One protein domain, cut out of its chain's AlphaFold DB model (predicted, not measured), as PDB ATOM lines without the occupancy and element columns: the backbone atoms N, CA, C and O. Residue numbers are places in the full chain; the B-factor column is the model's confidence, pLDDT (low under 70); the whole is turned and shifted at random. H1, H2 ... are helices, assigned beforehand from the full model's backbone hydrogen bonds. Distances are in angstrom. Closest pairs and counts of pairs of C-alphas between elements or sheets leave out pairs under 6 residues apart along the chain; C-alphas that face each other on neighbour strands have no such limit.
ATOM      1  N   SER A   4      51.339  51.078 -23.816       62.78
ATOM      2  CA  SER A   4      51.499  49.629 -23.618       62.78
ATOM      3  C   SER A   4      50.646  48.768 -24.557       62.78
ATOM      4  O   SER A   4      50.990  47.616 -24.797       62.78
ATOM      5  N   ASP A   5      49.573  49.321 -25.128       66.38
ATOM      6  CA  ASP A   5      48.703  48.611 -26.076       66.38
ATOM      7  C   ASP A   5      49.242  48.682 -27.518       66.38
ATOM      8  O   ASP A   5      48.693  48.049 -28.418       66.38
ATOM      9  N   ARG A   6      50.294  49.479 -27.761       68.38
ATOM     10  CA  ARG A   6      50.892  49.713 -29.088       68.38
ATOM     11  C   ARG A   6      52.056  48.777 -29.406       68.38
ATOM     12  O   ARG A   6      52.629  48.887 -30.488       68.38
ATOM     13  N   THR A   7      52.424  47.879 -28.494       79.44
ATOM     14  CA  THR A   7      53.487  46.908 -28.759       79.44
ATOM     15  C   THR A   7      53.028  45.890 -29.798       79.44
ATOM     16  O   THR A   7      51.842  45.562 -29.906       79.44
ATOM     17  N   LYS A   8      53.978  45.354 -30.570       79.88
ATOM     18  CA  LYS A   8      53.705  44.304 -31.562       79.88
ATOM     19  C   LYS A   8      52.955  43.123 -30.940       79.88
ATOM     20  O   LYS A   8      52.012  42.607 -31.531       79.88
ATOM     21  N   GLU A   9      53.370  42.710 -29.749       82.88
ATOM     22  CA  GLU A   9      52.799  41.576 -29.022       82.88
ATOM     23  C   GLU A   9      51.354  41.843 -28.594       82.88
ATOM     24  O   GLU A   9      50.493  40.984 -28.774       82.88
ATOM     25  N   ALA A  10      51.061  43.051 -28.103       83.25
ATOM     26  CA  ALA A  10      49.706  43.447 -27.734       83.25
ATOM     27  C   ALA A  10      48.772  43.507 -28.953       83.25
ATOM     28  O   ALA A  10      47.631  43.050 -28.880       83.25
ATOM     29  N   LEU A  11      49.258  44.017 -30.089       85.94
ATOM     30  CA  LEU A  11      48.495  44.093 -31.338       85.94
ATOM     31  C   LEU A  11      48.208  42.712 -31.933       85.94
ATOM     32  O   LEU A  11      47.082  42.452 -32.363       85.94
ATOM     33  N   LEU A  12      49.203  41.819 -31.936       87.88
ATOM     34  CA  LEU A  12      49.028  40.439 -32.387       87.88
ATOM     35  C   LEU A  12      48.018  39.709 -31.509       87.88
ATOM     36  O   LEU A  12      47.035  39.190 -32.027       87.88
ATOM     37  N   LYS A  13      48.189  39.783 -30.186       90.25
ATOM     38  CA  LYS A  13      47.253  39.184 -29.235       90.25
ATOM     39  C   LYS A  13      45.830  39.711 -29.427       90.25
ATOM     40  O   LYS A  13      44.893  38.928 -29.503       90.25
ATOM     41  N   ARG A  14      45.656  41.028 -29.577       88.38
ATOM     42  CA  ARG A  14      44.337  41.638 -29.821       88.38
ATOM     43  C   ARG A  14      43.720  41.164 -31.137       88.38
ATOM     44  O   ARG A  14      42.513  40.958 -31.198       88.38
ATOM     45  N   THR A  15      44.529  40.989 -32.180       90.62
ATOM     46  CA  THR A  15      44.068  40.452 -33.469       90.62
ATOM     47  C   THR A  15      43.612  39.003 -33.321       90.62
ATOM     48  O   THR A  15      42.521  38.660 -33.765       90.62
ATOM     49  N   GLU A  16      44.413  38.167 -32.659       90.38
ATOM     50  CA  GLU A  16      44.086  36.766 -32.386       90.38
ATOM     51  C   GLU A  16      42.813  36.643 -31.543       90.38
ATOM     52  O   GLU A  16      41.919  35.887 -31.909       90.38
ATOM     53  N   ASP A  17      42.681  37.431 -30.475       91.00
ATOM     54  CA  ASP A  17      41.496  37.448 -29.612       91.00
ATOM     55  C   ASP A  17      40.224  37.812 -30.404       91.00
ATOM     56  O   ASP A  17      39.190  37.156 -30.258       91.00
ATOM     57  N   LEU A  18      40.296  38.819 -31.286       91.75
ATOM     58  CA  LEU A  18      39.171  39.224 -32.139       91.75
ATOM     59  C   LEU A  18      38.825  38.159 -33.189       91.75
ATOM     60  O   LEU A  18      37.646  37.876 -33.405       91.75
ATOM     61  N   CYS A  19      39.826  37.545 -33.819       89.56
ATOM     62  CA  CYS A  19      39.611  36.464 -34.781       89.56
ATOM     63  C   CYS A  19      38.988  35.235 -34.107       89.56
ATOM     64  O   CYS A  19      37.965  34.743 -34.583       89.56
ATOM     65  N   ASN A  20      39.526  34.814 -32.959       89.31
ATOM     66  CA  ASN A  20      39.029  33.682 -32.174       89.31
ATOM     67  C   ASN A  20      37.593  33.907 -31.670       89.31
ATOM     68  O   ASN A  20      36.805  32.965 -31.575       89.31
ATOM     69  N   ALA A  21      37.216  35.158 -31.384       88.94
ATOM     70  CA  ALA A  21      35.844  35.504 -31.019       88.94
ATOM     71  C   ALA A  21      34.848  35.304 -32.180       88.94
ATOM     72  O   ALA A  21      33.675  35.002 -31.942       88.94
ATOM     73  N   ILE A  22      35.287  35.453 -33.434       89.06
ATOM     74  CA  ILE A  22      34.458  35.200 -34.623       89.06
ATOM     75  C   ILE A  22      34.430  33.704 -34.938       89.06
ATOM     76  O   ILE A  22      33.349  33.119 -35.076       89.06
ATOM     77  N   TYR A  23      35.612  33.102 -35.051       84.12
ATOM     78  CA  TYR A  23      35.820  31.731 -35.490       84.12
ATOM     79  C   TYR A  23      37.021  31.114 -34.768       84.12
ATOM     80  O   TYR A  23      38.095  31.703 -34.729       84.12
ATOM     81  N   ASP A  24      36.837  29.910 -34.231       77.81
ATOM     82  CA  ASP A  24      37.889  29.171 -33.534       77.81
ATOM     83  C   ASP A  24      38.516  28.127 -34.469       77.81
ATOM     84  O   ASP A  24      37.966  27.043 -34.689       77.81
ATOM     85  N   ASP A  25      39.690  28.464 -35.006       68.50
ATOM     86  CA  ASP A  25      40.455  27.623 -35.936       68.50
ATOM     87  C   ASP A  25      41.047  26.366 -35.275       68.50
ATOM     88  O   ASP A  25      41.466  25.425 -35.945       68.50
ATOM     89  N   ARG A  26      41.035  26.289 -33.936       68.50
ATOM     90  CA  ARG A  26      41.540  25.120 -33.195       68.50
ATOM     91  C   ARG A  26      40.632  23.903 -33.344       68.50
ATOM     92  O   ARG A  26      40.992  22.807 -32.911       68.50
ATOM     93  N   THR A  27      39.450  24.093 -33.926       67.88
ATOM     94  CA  THR A  27      38.435  23.059 -34.083       67.88
ATOM     95  C   THR A  27      38.276  22.711 -35.560       67.88
ATOM     96  O   THR A  27      37.999  23.558 -36.397       67.88
ATOM     97  N   THR A  28      38.454  21.434 -35.904       66.94
ATOM     98  CA  THR A  28      38.305  20.931 -37.286       66.94
ATOM     99  C   THR A  28      36.849  20.859 -37.744       66.94
ATOM    100  O   THR A  28      36.582  20.629 -38.924       66.94
ATOM    101  N   SER A  29      35.899  21.037 -36.822       67.88
ATOM    102  CA  SER A  29      34.473  21.080 -37.126       67.88
ATOM    103  C   SER A  29      33.986  22.530 -37.159       67.88
ATOM    104  O   SER A  29      34.185  23.242 -36.176       67.88
ATOM    105  N   PRO A  30      33.251  22.956 -38.203       65.06
ATOM    106  CA  PRO A  30      32.712  24.315 -38.306       65.06
ATOM    107  C   PRO A  30      31.725  24.683 -37.178       65.06
ATOM    108  O   PRO A  30      31.440  25.859 -36.968       65.06
ATOM    109  N   SER A  31      31.213  23.699 -36.431       65.44
ATOM    110  CA  SER A  31      30.354  23.883 -35.251       65.44
ATOM    111  C   SER A  31      31.043  23.558 -33.917       65.44
ATOM    112  O   SER A  31      30.395  23.597 -32.874       65.44
ATOM    113  N   GLY A  32      32.340  23.231 -33.930       60.94
ATOM    114  CA  GLY A  32      33.072  22.691 -32.778       60.94
ATOM    115  C   GLY A  32      33.686  23.714 -31.819       60.94
ATOM    116  O   GLY A  32      34.219  23.300 -30.794       60.94
ATOM    117  N   GLY A  33      33.634  25.010 -32.133       72.88
ATOM    118  CA  GLY A  33      34.331  26.069 -31.391       72.88
ATOM    119  C   GLY A  33      33.448  26.957 -30.511       72.88
ATOM    120  O   GLY A  33      32.217  26.892 -30.563       72.88
ATOM    121  N   THR A  34      34.077  27.865 -29.759       78.81
ATOM    122  CA  THR A  34      33.397  28.854 -28.892       78.81
ATOM    123  C   THR A  34      33.130  30.209 -29.557       78.81
ATOM    124  O   THR A  34      32.651  31.130 -28.900       78.81
ATOM    125  N   GLY A  35      33.450  30.357 -30.844       83.88
ATOM    126  CA  GLY A  35      33.215  31.586 -31.600       83.88
ATOM    127  C   GLY A  35      31.729  31.888 -31.831       83.88
ATOM    128  O   GLY A  35      30.846  31.032 -31.691       83.88
ATOM    129  N   CYS A  36      31.444  33.127 -32.236       88.25
ATOM    130  CA  CYS A  36      30.082  33.567 -32.544       88.25
ATOM    131  C   CYS A  36      29.464  32.706 -33.659       88.25
ATOM    132  O   CYS A  36      28.323  32.252 -33.544       88.25
ATOM    133  N   LEU A  37      30.230  32.436 -34.723       87.12
ATOM    134  CA  LEU A  37      29.747  31.679 -35.880       87.12
ATOM    135  C   LEU A  37      29.525  30.201 -35.558       87.12
ATOM    136  O   LEU A  37      28.491  29.649 -35.929       87.12
ATOM    137  N   SER A  38      30.436  29.565 -34.823       86.06
ATOM    138  CA  SER A  38      30.284  28.160 -34.429       86.06
ATOM    139  C   SER A  38      29.092  27.963 -33.492       86.06
ATOM    140  O   SER A  38      28.352  26.993 -33.647       86.06
ATOM    141  N   THR A  39      28.845  28.911 -32.582       86.75
ATOM    142  CA  THR A  39      27.674  28.894 -31.689       86.75
ATOM    143  C   THR A  39      26.366  29.060 -32.465       86.75
ATOM    144  O   THR A  39      25.389  28.358 -32.200       86.75
ATOM    145  N   ILE A  40      26.328  29.957 -33.455       88.12
ATOM    146  CA  ILE A  40      25.163  30.106 -34.339       88.12
ATOM    147  C   ILE A  40      24.915  28.802 -35.107       88.12
ATOM    148  O   ILE A  40      23.789  28.301 -35.130       88.12
ATOM    149  N   LEU A  41      25.964  28.218 -35.689       86.12
ATOM    150  CA  LEU A  41      25.856  26.987 -36.466       86.12
ATOM    151  C   LEU A  41      25.427  25.791 -35.612       86.12
ATOM    152  O   LEU A  41      24.553  25.045 -36.042       86.12
ATOM    153  N   SER A  42      25.960  25.626 -34.399       82.56
ATOM    154  CA  SER A  42      25.566  24.535 -33.495       82.56
ATOM    155  C   SER A  42      24.131  24.679 -32.980       82.56
ATOM    156  O   SER A  42      23.439  23.683 -32.783       82.56
ATOM    157  N   THR A  43      23.646  25.915 -32.823       84.94
ATOM    158  CA  THR A  43      22.263  26.197 -32.405       84.94
ATOM    159  C   THR A  43      21.249  25.835 -33.498       84.94
ATOM    160  O   THR A  43      20.148  25.346 -33.207       84.94
ATOM    161  N   ILE A  44      21.618  26.079 -34.760       81.31
ATOM    162  CA  ILE A  44      20.764  25.864 -35.936       81.31
ATOM    163  C   ILE A  44      20.883  24.430 -36.463       81.31
ATOM    164  O   ILE A  44      19.898  23.899 -36.980       81.31
ATOM    165  N   GLN A  45      22.048  23.788 -36.331       74.44
ATOM    166  CA  GLN A  45      22.237  22.432 -36.828       74.44
ATOM    167  C   GLN A  45      21.266  21.464 -36.134       74.44
ATOM    168  O   GLN A  45      21.266  21.348 -34.903       74.44
ATOM    169  N   PRO A  46      20.443  20.726 -36.900       62.03
ATOM    170  CA  PRO A  46      19.807  19.539 -36.360       62.03
ATOM    171  C   PRO A  46      20.926  18.568 -35.973       62.03
ATOM    172  O   PRO A  46      21.892  18.415 -36.723       62.03
ATOM    173  N   HIS A  47      20.826  17.958 -34.788       56.81
ATOM    174  CA  HIS A  47      21.793  16.957 -34.331       56.81
ATOM    175  C   HIS A  47      22.083  15.977 -35.478       56.81
ATOM    176  O   HIS A  47      21.130  15.377 -35.986       56.81
ATOM    177  N   ASP A  63       8.816  22.689 -29.690       76.06
ATOM    178  CA  ASP A  63       8.486  23.346 -28.450       76.06
ATOM    179  C   ASP A  63       8.814  24.834 -28.608       76.06
ATOM    180  O   ASP A  63       9.948  25.211 -28.931       76.06
ATOM    181  N   TYR A  64       7.802  25.682 -28.416       76.75
ATOM    182  CA  TYR A  64       7.939  27.135 -28.510       76.75
ATOM    183  C   TYR A  64       9.036  27.654 -27.584       76.75
ATOM    184  O   TYR A  64       9.762  28.572 -27.962       76.75
ATOM    185  N   TYR A  65       9.202  27.039 -26.410       81.38
ATOM    186  CA  TYR A  65      10.249  27.407 -25.465       81.38
ATOM    187  C   TYR A  65      11.646  27.133 -26.040       81.38
ATOM    188  O   TYR A  65      12.498  28.022 -26.076       81.38
ATOM    189  N   THR A  66      11.856  25.936 -26.592       80.88
ATOM    190  CA  THR A  66      13.120  25.558 -27.240       80.88
ATOM    191  C   THR A  66      13.421  26.428 -28.467       80.88
ATOM    192  O   THR A  66      14.560  26.857 -28.660       80.88
ATOM    193  N   SER A  67      12.413  26.741 -29.285       83.00
ATOM    194  CA  SER A  67      12.574  27.619 -30.452       83.00
ATOM    195  C   SER A  67      12.932  29.053 -30.049       83.00
ATOM    196  O   SER A  67      13.869  29.629 -30.602       83.00
ATOM    197  N   ALA A  68      12.234  29.614 -29.057       86.19
ATOM    198  CA  ALA A  68      12.505  30.957 -28.551       86.19
ATOM    199  C   ALA A  68      13.920  31.069 -27.965       86.19
ATOM    200  O   ALA A  68      14.620  32.051 -28.211       86.19
ATOM    201  N   GLN A  69      14.381  30.040 -27.247       87.06
ATOM    202  CA  GLN A  69      15.732  30.013 -26.686       87.06
ATOM    203  C   GLN A  69      16.813  29.977 -27.777       87.06
ATOM    204  O   GLN A  69      17.829  30.677 -27.676       87.06
ATOM    205  N   LYS A  70      16.600  29.192 -28.841       87.06
ATOM    206  CA  LYS A  70      17.503  29.156 -30.000       87.06
ATOM    207  C   LYS A  70      17.559  30.508 -30.704       87.06
ATOM    208  O   LYS A  70      18.647  31.000 -30.988       87.06
ATOM    209  N   GLU A  71      16.408  31.133 -30.931       88.81
ATOM    210  CA  GLU A  71      16.331  32.453 -31.558       88.81
ATOM    211  C   GLU A  71      17.050  33.527 -30.729       88.81
ATOM    212  O   GLU A  71      17.852  34.290 -31.273       88.81
ATOM    213  N   LEU A  72      16.822  33.560 -29.412       91.12
ATOM    214  CA  LEU A  72      17.519  34.464 -28.496       91.12
ATOM    215  C   LEU A  72      19.041  34.287 -28.596       91.12
ATOM    216  O   LEU A  72      19.776  35.270 -28.704       91.12
ATOM    217  N   THR A  73      19.504  33.036 -28.601       91.25
ATOM    218  CA  THR A  73      20.932  32.698 -28.688       91.25
ATOM    219  C   THR A  73      21.534  33.188 -30.005       91.25
ATOM    220  O   THR A  73      22.559  33.867 -29.993       91.25
ATOM    221  N   VAL A  74      20.872  32.939 -31.140       91.38
ATOM    222  CA  VAL A  74      21.327  33.418 -32.458       91.38
ATOM    223  C   VAL A  74      21.389  34.946 -32.506       91.38
ATOM    224  O   VAL A  74      22.377  35.509 -32.987       91.38
ATOM    225  N   ARG A  75      20.372  35.639 -31.978       94.44
ATOM    226  CA  ARG A  75      20.345  37.109 -31.923       94.44
ATOM    227  C   ARG A  75      21.484  37.666 -31.068       94.44
ATOM    228  O   ARG A  75      22.158  38.603 -31.491       94.44
ATOM    229  N   ALA A  76      21.738  37.071 -29.902       93.75
ATOM    230  CA  ALA A  76      22.827  37.478 -29.018       93.75
ATOM    231  C   ALA A  76      24.204  37.296 -29.680       93.75
ATOM    232  O   ALA A  76      25.022  38.217 -29.670       93.75
ATOM    233  N   GLN A  77      24.441  36.149 -30.323       93.38
ATOM    234  CA  GLN A  77      25.702  35.879 -31.019       93.38
ATOM    235  C   GLN A  77      25.894  36.767 -32.253       93.38
ATOM    236  O   GLN A  77      27.010  37.177 -32.552       93.38
ATOM    237  N   THR A  78      24.809  37.143 -32.932       93.56
ATOM    238  CA  THR A  78      24.855  38.097 -34.049       93.56
ATOM    239  C   THR A  78      25.236  39.499 -33.565       93.56
ATOM    240  O   THR A  78      26.068  40.159 -34.182       93.56
ATOM    241  N   ALA A  79      24.681  39.953 -32.437       95.50
ATOM    242  CA  ALA A  79      25.081  41.220 -31.824       95.50
ATOM    243  C   ALA A  79      26.560  41.204 -31.398       95.50
ATOM    244  O   ALA A  79      27.276  42.181 -31.625       95.50
ATOM    245  N   SER A  80      27.030  40.080 -30.846       92.50
ATOM    246  CA  SER A  80      28.445  39.867 -30.528       92.50
ATOM    247  C   SER A  80      29.326  39.954 -31.780       92.50
ATOM    248  O   SER A  80      30.287  40.714 -31.794       92.50
ATOM    249  N   LEU A  81      28.947  39.281 -32.873       93.88
ATOM    250  CA  LEU A  81      29.665  39.328 -34.152       93.88
ATOM    251  C   LEU A  81      29.778  40.753 -34.719       93.88
ATOM    252  O   LEU A  81      30.848  41.159 -35.181       93.88
ATOM    253  N   ILE A  82      28.688  41.525 -34.674       95.50
ATOM    254  CA  ILE A  82      28.682  42.930 -35.108       95.50
ATOM    255  C   ILE A  82      29.668  43.742 -34.268       95.50
ATOM    256  O   ILE A  82      30.481  44.480 -34.826       95.50
ATOM    257  N   LYS A  83      29.630  43.581 -32.942       95.50
ATOM    258  CA  LYS A  83      30.552  44.265 -32.034       95.50
ATOM    259  C   LYS A  83      32.008  43.905 -32.337       95.50
ATOM    260  O   LYS A  83      32.820  44.803 -32.519       95.50
ATOM    261  N   THR A  84      32.327  42.622 -32.494       94.69
ATOM    262  CA  THR A  84      33.688  42.181 -32.835       94.69
ATOM    263  C   THR A  84      34.159  42.776 -34.164       94.69
ATOM    264  O   THR A  84      35.307  43.194 -34.289       94.69
ATOM    265  N   THR A  85      33.268  42.905 -35.151       94.12
ATOM    266  CA  THR A  85      33.583  43.550 -36.440       94.12
ATOM    267  C   THR A  85      33.867  45.050 -36.281       94.12
ATOM    268  O   THR A  85      34.765  45.595 -36.931       94.12
ATOM    269  N   GLN A  86      33.133  45.734 -35.400       95.69
ATOM    270  CA  GLN A  86      33.406  47.131 -35.047       95.69
ATOM    271  C   GLN A  86      34.756  47.269 -34.334       95.69
ATOM    272  O   GLN A  86      35.524  48.171 -34.666       95.69
ATOM    273  N   ASP A  87      35.085  46.345 -33.431       93.75
ATOM    274  CA  ASP A  87      36.367  46.325 -32.723       93.75
ATOM    275  C   ASP A  87      37.548  46.067 -33.680       93.75
ATOM    276  O   ASP A  87      38.592  46.710 -33.550       93.75
ATOM    277  N   ILE A  88      37.374  45.209 -34.694       94.19
ATOM    278  CA  ILE A  88      38.341  45.029 -35.793       94.19
ATOM    279  C   ILE A  88      38.496  46.324 -36.595       94.19
ATOM    280  O   ILE A  88      39.613  46.730 -36.905       94.19
ATOM    281  N   SER A  89      37.395  47.008 -36.911       94.06
ATOM    282  CA  SER A  89      37.445  48.284 -37.639       94.06
ATOM    283  C   SER A  89      38.194  49.360 -36.844       94.06
ATOM    284  O   SER A  89      38.980  50.118 -37.413       94.06
ATOM    285  N   ALA A  90      38.004  49.399 -35.521       92.12
ATOM    286  CA  ALA A  90      38.763  50.267 -34.627       92.12
ATOM    287  C   ALA A  90      40.255  49.893 -34.600       92.12
ATOM    288  O   ALA A  90      41.098  50.776 -34.718       92.12
ATOM    289  N   LEU A  91      40.590  48.599 -34.536       90.88
ATOM    290  CA  LEU A  91      41.975  48.126 -34.614       90.88
ATOM    291  C   LEU A  91      42.648  48.513 -35.941       90.88
ATOM    292  O   LEU A  91      43.790  48.960 -35.936       90.88
ATOM    293  N   ILE A  92      41.956  48.377 -37.075       90.38
ATOM    294  CA  ILE A  92      42.480  48.793 -38.385       90.38
ATOM    295  C   ILE A  92      42.816  50.284 -38.370       90.38
ATOM    296  O   ILE A  92      43.880  50.677 -38.847       90.38
ATOM    297  N   ARG A  93      41.939  51.110 -37.793       90.25
ATOM    298  CA  ARG A  93      42.199  52.538 -37.634       90.25
ATOM    299  C   ARG A  93      43.410  52.796 -36.736       90.25
ATOM    300  O   ARG A  93      44.266  53.583 -37.121       90.25
ATOM    301  N   ASP A  94      43.522  52.106 -35.603       86.88
ATOM    302  CA  ASP A  94      44.678  52.219 -34.702       86.88
ATOM    303  C   ASP A  94      45.992  51.876 -35.441       86.88
ATOM    304  O   ASP A  94      46.991  52.584 -35.315       86.88
ATOM    305  N   LEU A  95      45.987  50.822 -36.267       87.12
ATOM    306  CA  LEU A  95      47.133  50.417 -37.090       87.12
ATOM    307  C   LEU A  95      47.468  51.452 -38.173       87.12
ATOM    308  O   LEU A  95      48.641  51.750 -38.396       87.12
ATOM    309  N   GLN A  96      46.455  52.020 -38.832       88.75
ATOM    310  CA  GLN A  96      46.638  53.097 -39.806       88.75
ATOM    311  C   GLN A  96      47.222  54.350 -39.148       88.75
ATOM    312  O   GLN A  96      48.144  54.945 -39.695       88.75
ATOM    313  N   GLU A  97      46.742  54.731 -37.962       86.38
ATOM    314  CA  GLU A  97      47.281  55.855 -37.193       86.38
ATOM    315  C   GLU A  97      48.735  55.590 -36.768       86.38
ATOM    316  O   GLU A  97      49.588  56.464 -36.919       86.38
ATOM    317  N   LEU A  98      49.067  54.374 -36.319       83.12
ATOM    318  CA  LEU A  98      50.448  53.986 -36.007       83.12
ATOM    319  C   LEU A  98      51.376  54.067 -37.224       83.12
ATOM    320  O   LEU A  98      52.532  54.475 -37.085       83.12
ATOM    321  N   TRP A  99      50.876  53.691 -38.402       81.94
ATOM    322  CA  TRP A  99      51.626  53.760 -39.653       81.94
ATOM    323  C   TRP A  99      51.815  55.206 -40.132       81.94
ATOM    324  O   TRP A  99      52.928  55.595 -40.475       81.94
ATOM    325  N   LEU A 100      50.755  56.022 -40.099       82.12
ATOM    326  CA  LEU A 100      50.769  57.417 -40.558       82.12
ATOM    327  C   LEU A 100      51.547  58.357 -39.627       82.12
ATOM    328  O   LEU A 100      52.159  59.309 -40.102       82.12
ATOM    329  N   PHE A 101      51.531  58.103 -38.317       79.12
ATOM    330  CA  PHE A 101      52.155  58.974 -37.314       79.12
ATOM    331  C   PHE A 101      53.470  58.420 -36.744       79.12
ATOM    332  O   PHE A 101      53.984  58.951 -35.761       79.12
ATOM    333  N   GLY A 102      54.042  57.380 -37.362       65.00
ATOM    334  CA  GLY A 102      55.415  56.937 -37.092       65.00
ATOM    335  C   GLY A 102      55.623  56.102 -35.824       65.00
ATOM    336  O   GLY A 102      56.762  55.785 -35.495       65.00
ATOM    337  N   GLY A 103      54.561  55.666 -35.137       57.75
ATOM    338  CA  GLY A 103      54.675  54.740 -33.998       57.75
ATOM    339  C   GLY A 103      55.171  53.339 -34.387       57.75
ATOM    340  O   GLY A 103      55.619  52.576 -33.534       57.75
ATOM    341  N   LEU A 104      55.121  52.997 -35.679       51.31
ATOM    342  CA  LEU A 104      55.699  51.760 -36.199       51.31
ATOM    343  C   LEU A 104      57.234  51.838 -36.353       51.31
ATOM    344  O   LEU A 104      57.896  50.805 -36.270       51.31
ATOM    345  N   ASP A 105      57.817  53.033 -36.529       46.38
ATOM    346  CA  ASP A 105      59.279  53.201 -36.653       46.38
ATOM    347  C   ASP A 105      59.987  53.083 -35.288       46.38
ATOM    348  O   ASP A 105      61.115  52.605 -35.210       46.38
ATOM    349  N   THR A 106      59.286  53.379 -34.186       48.03
ATOM    350  CA  THR A 106      59.771  53.129 -32.815       48.03
ATOM    351  C   THR A 106      59.700  51.653 -32.395       48.03
ATOM    352  O   THR A 106      60.480  51.236 -31.550       48.03
ATOM    353  N   LEU A 107      58.861  50.817 -33.029       50.00
ATOM    354  CA  LEU A 107      58.927  49.350 -32.856       50.00
ATOM    355  C   LEU A 107      60.146  48.731 -33.563       50.00
ATOM    356  O   LEU A 107      60.540  47.606 -33.260       50.00
ATOM    357  N   ARG A 108      60.762  49.457 -34.506       49.28
ATOM    358  CA  ARG A 108      62.043  49.077 -35.121       49.28
ATOM    359  C   ARG A 108      63.225  49.330 -34.179       49.28
ATOM    360  O   ARG A 108      64.276  48.714 -34.358       49.28
ATOM    361  N   GLU A 109      63.072  50.215 -33.190       49.56
ATOM    362  CA  GLU A 109      64.134  50.541 -32.232       49.56
ATOM    363  C   GLU A 109      64.331  49.486 -31.145       49.56
ATOM    364  O   GLU A 109      65.469  49.268 -30.735       49.56
ATOM    365  N   GLU A 110      63.288  48.740 -30.769       51.81
ATOM    366  CA  GLU A 110      63.377  47.686 -29.741       51.81
ATOM    367  C   GLU A 110      64.333  46.531 -30.133       51.81
ATOM    368  O   GLU A 110      64.723  45.728 -29.290       51.81
ATOM    369  N   GLY A 111      64.768  46.466 -31.402       47.94
ATOM    370  CA  GLY A 111      65.798  45.541 -31.897       47.94
ATOM    371  C   GLY A 111      67.075  46.197 -32.452       47.94
ATOM    372  O   GLY A 111      67.930  45.483 -32.980       47.94
ATOM    373  N   ARG A 112      67.232  47.531 -32.382       44.84
ATOM    374  CA  ARG A 112      68.323  48.278 -33.055       44.84
ATOM    375  C   ARG A 112      69.470  48.749 -32.167       44.84
ATOM    376  O   ARG A 112      70.409  49.339 -32.710       44.84
TER     377      ARG A 112
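What this domain is: This is residues 4 to 47 and 63 to 112 of the 141 residues of an uncharacterized protein of Ampelomyces quisqualis (UniProt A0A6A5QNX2). Long helix H3 makes the length of a rod, with H1 and H2 in a row along one side, running opposite to it, and short H4 at one end. The printed part has 94 residues with four named helices, H1 to H4 in order: all helix. It is only just loose, close to extended: radius of gyration of the C-alphas 18.2 A, spans 64 by 24 by 17 A.

How they stand to each other: H3, residues 64 to 100, touches H2, residues 36 to 44, with residues 70 to 81 alone, closest C-alphas 77 and 36, 5.2 A. It touches H1, residues 8 to 22, with residues 81 to 88 alone, closest C-alphas 84 and 18, 6.3 A. H4, residues 103 to 106, is close to H3 but not clearly touching.

Where its parts are: H3 runs 53.8 A from C-alpha 64 (7.939, 27.135, -28.510) to C-alpha 100 (50.769, 57.417, -40.558).

The domain as a whole: Across the cut, residues 48 to 62, C-alphas 47 and 63 are 15.9 A apart. H1 to H2 is a long link; 24 residues have pLDDT under 70.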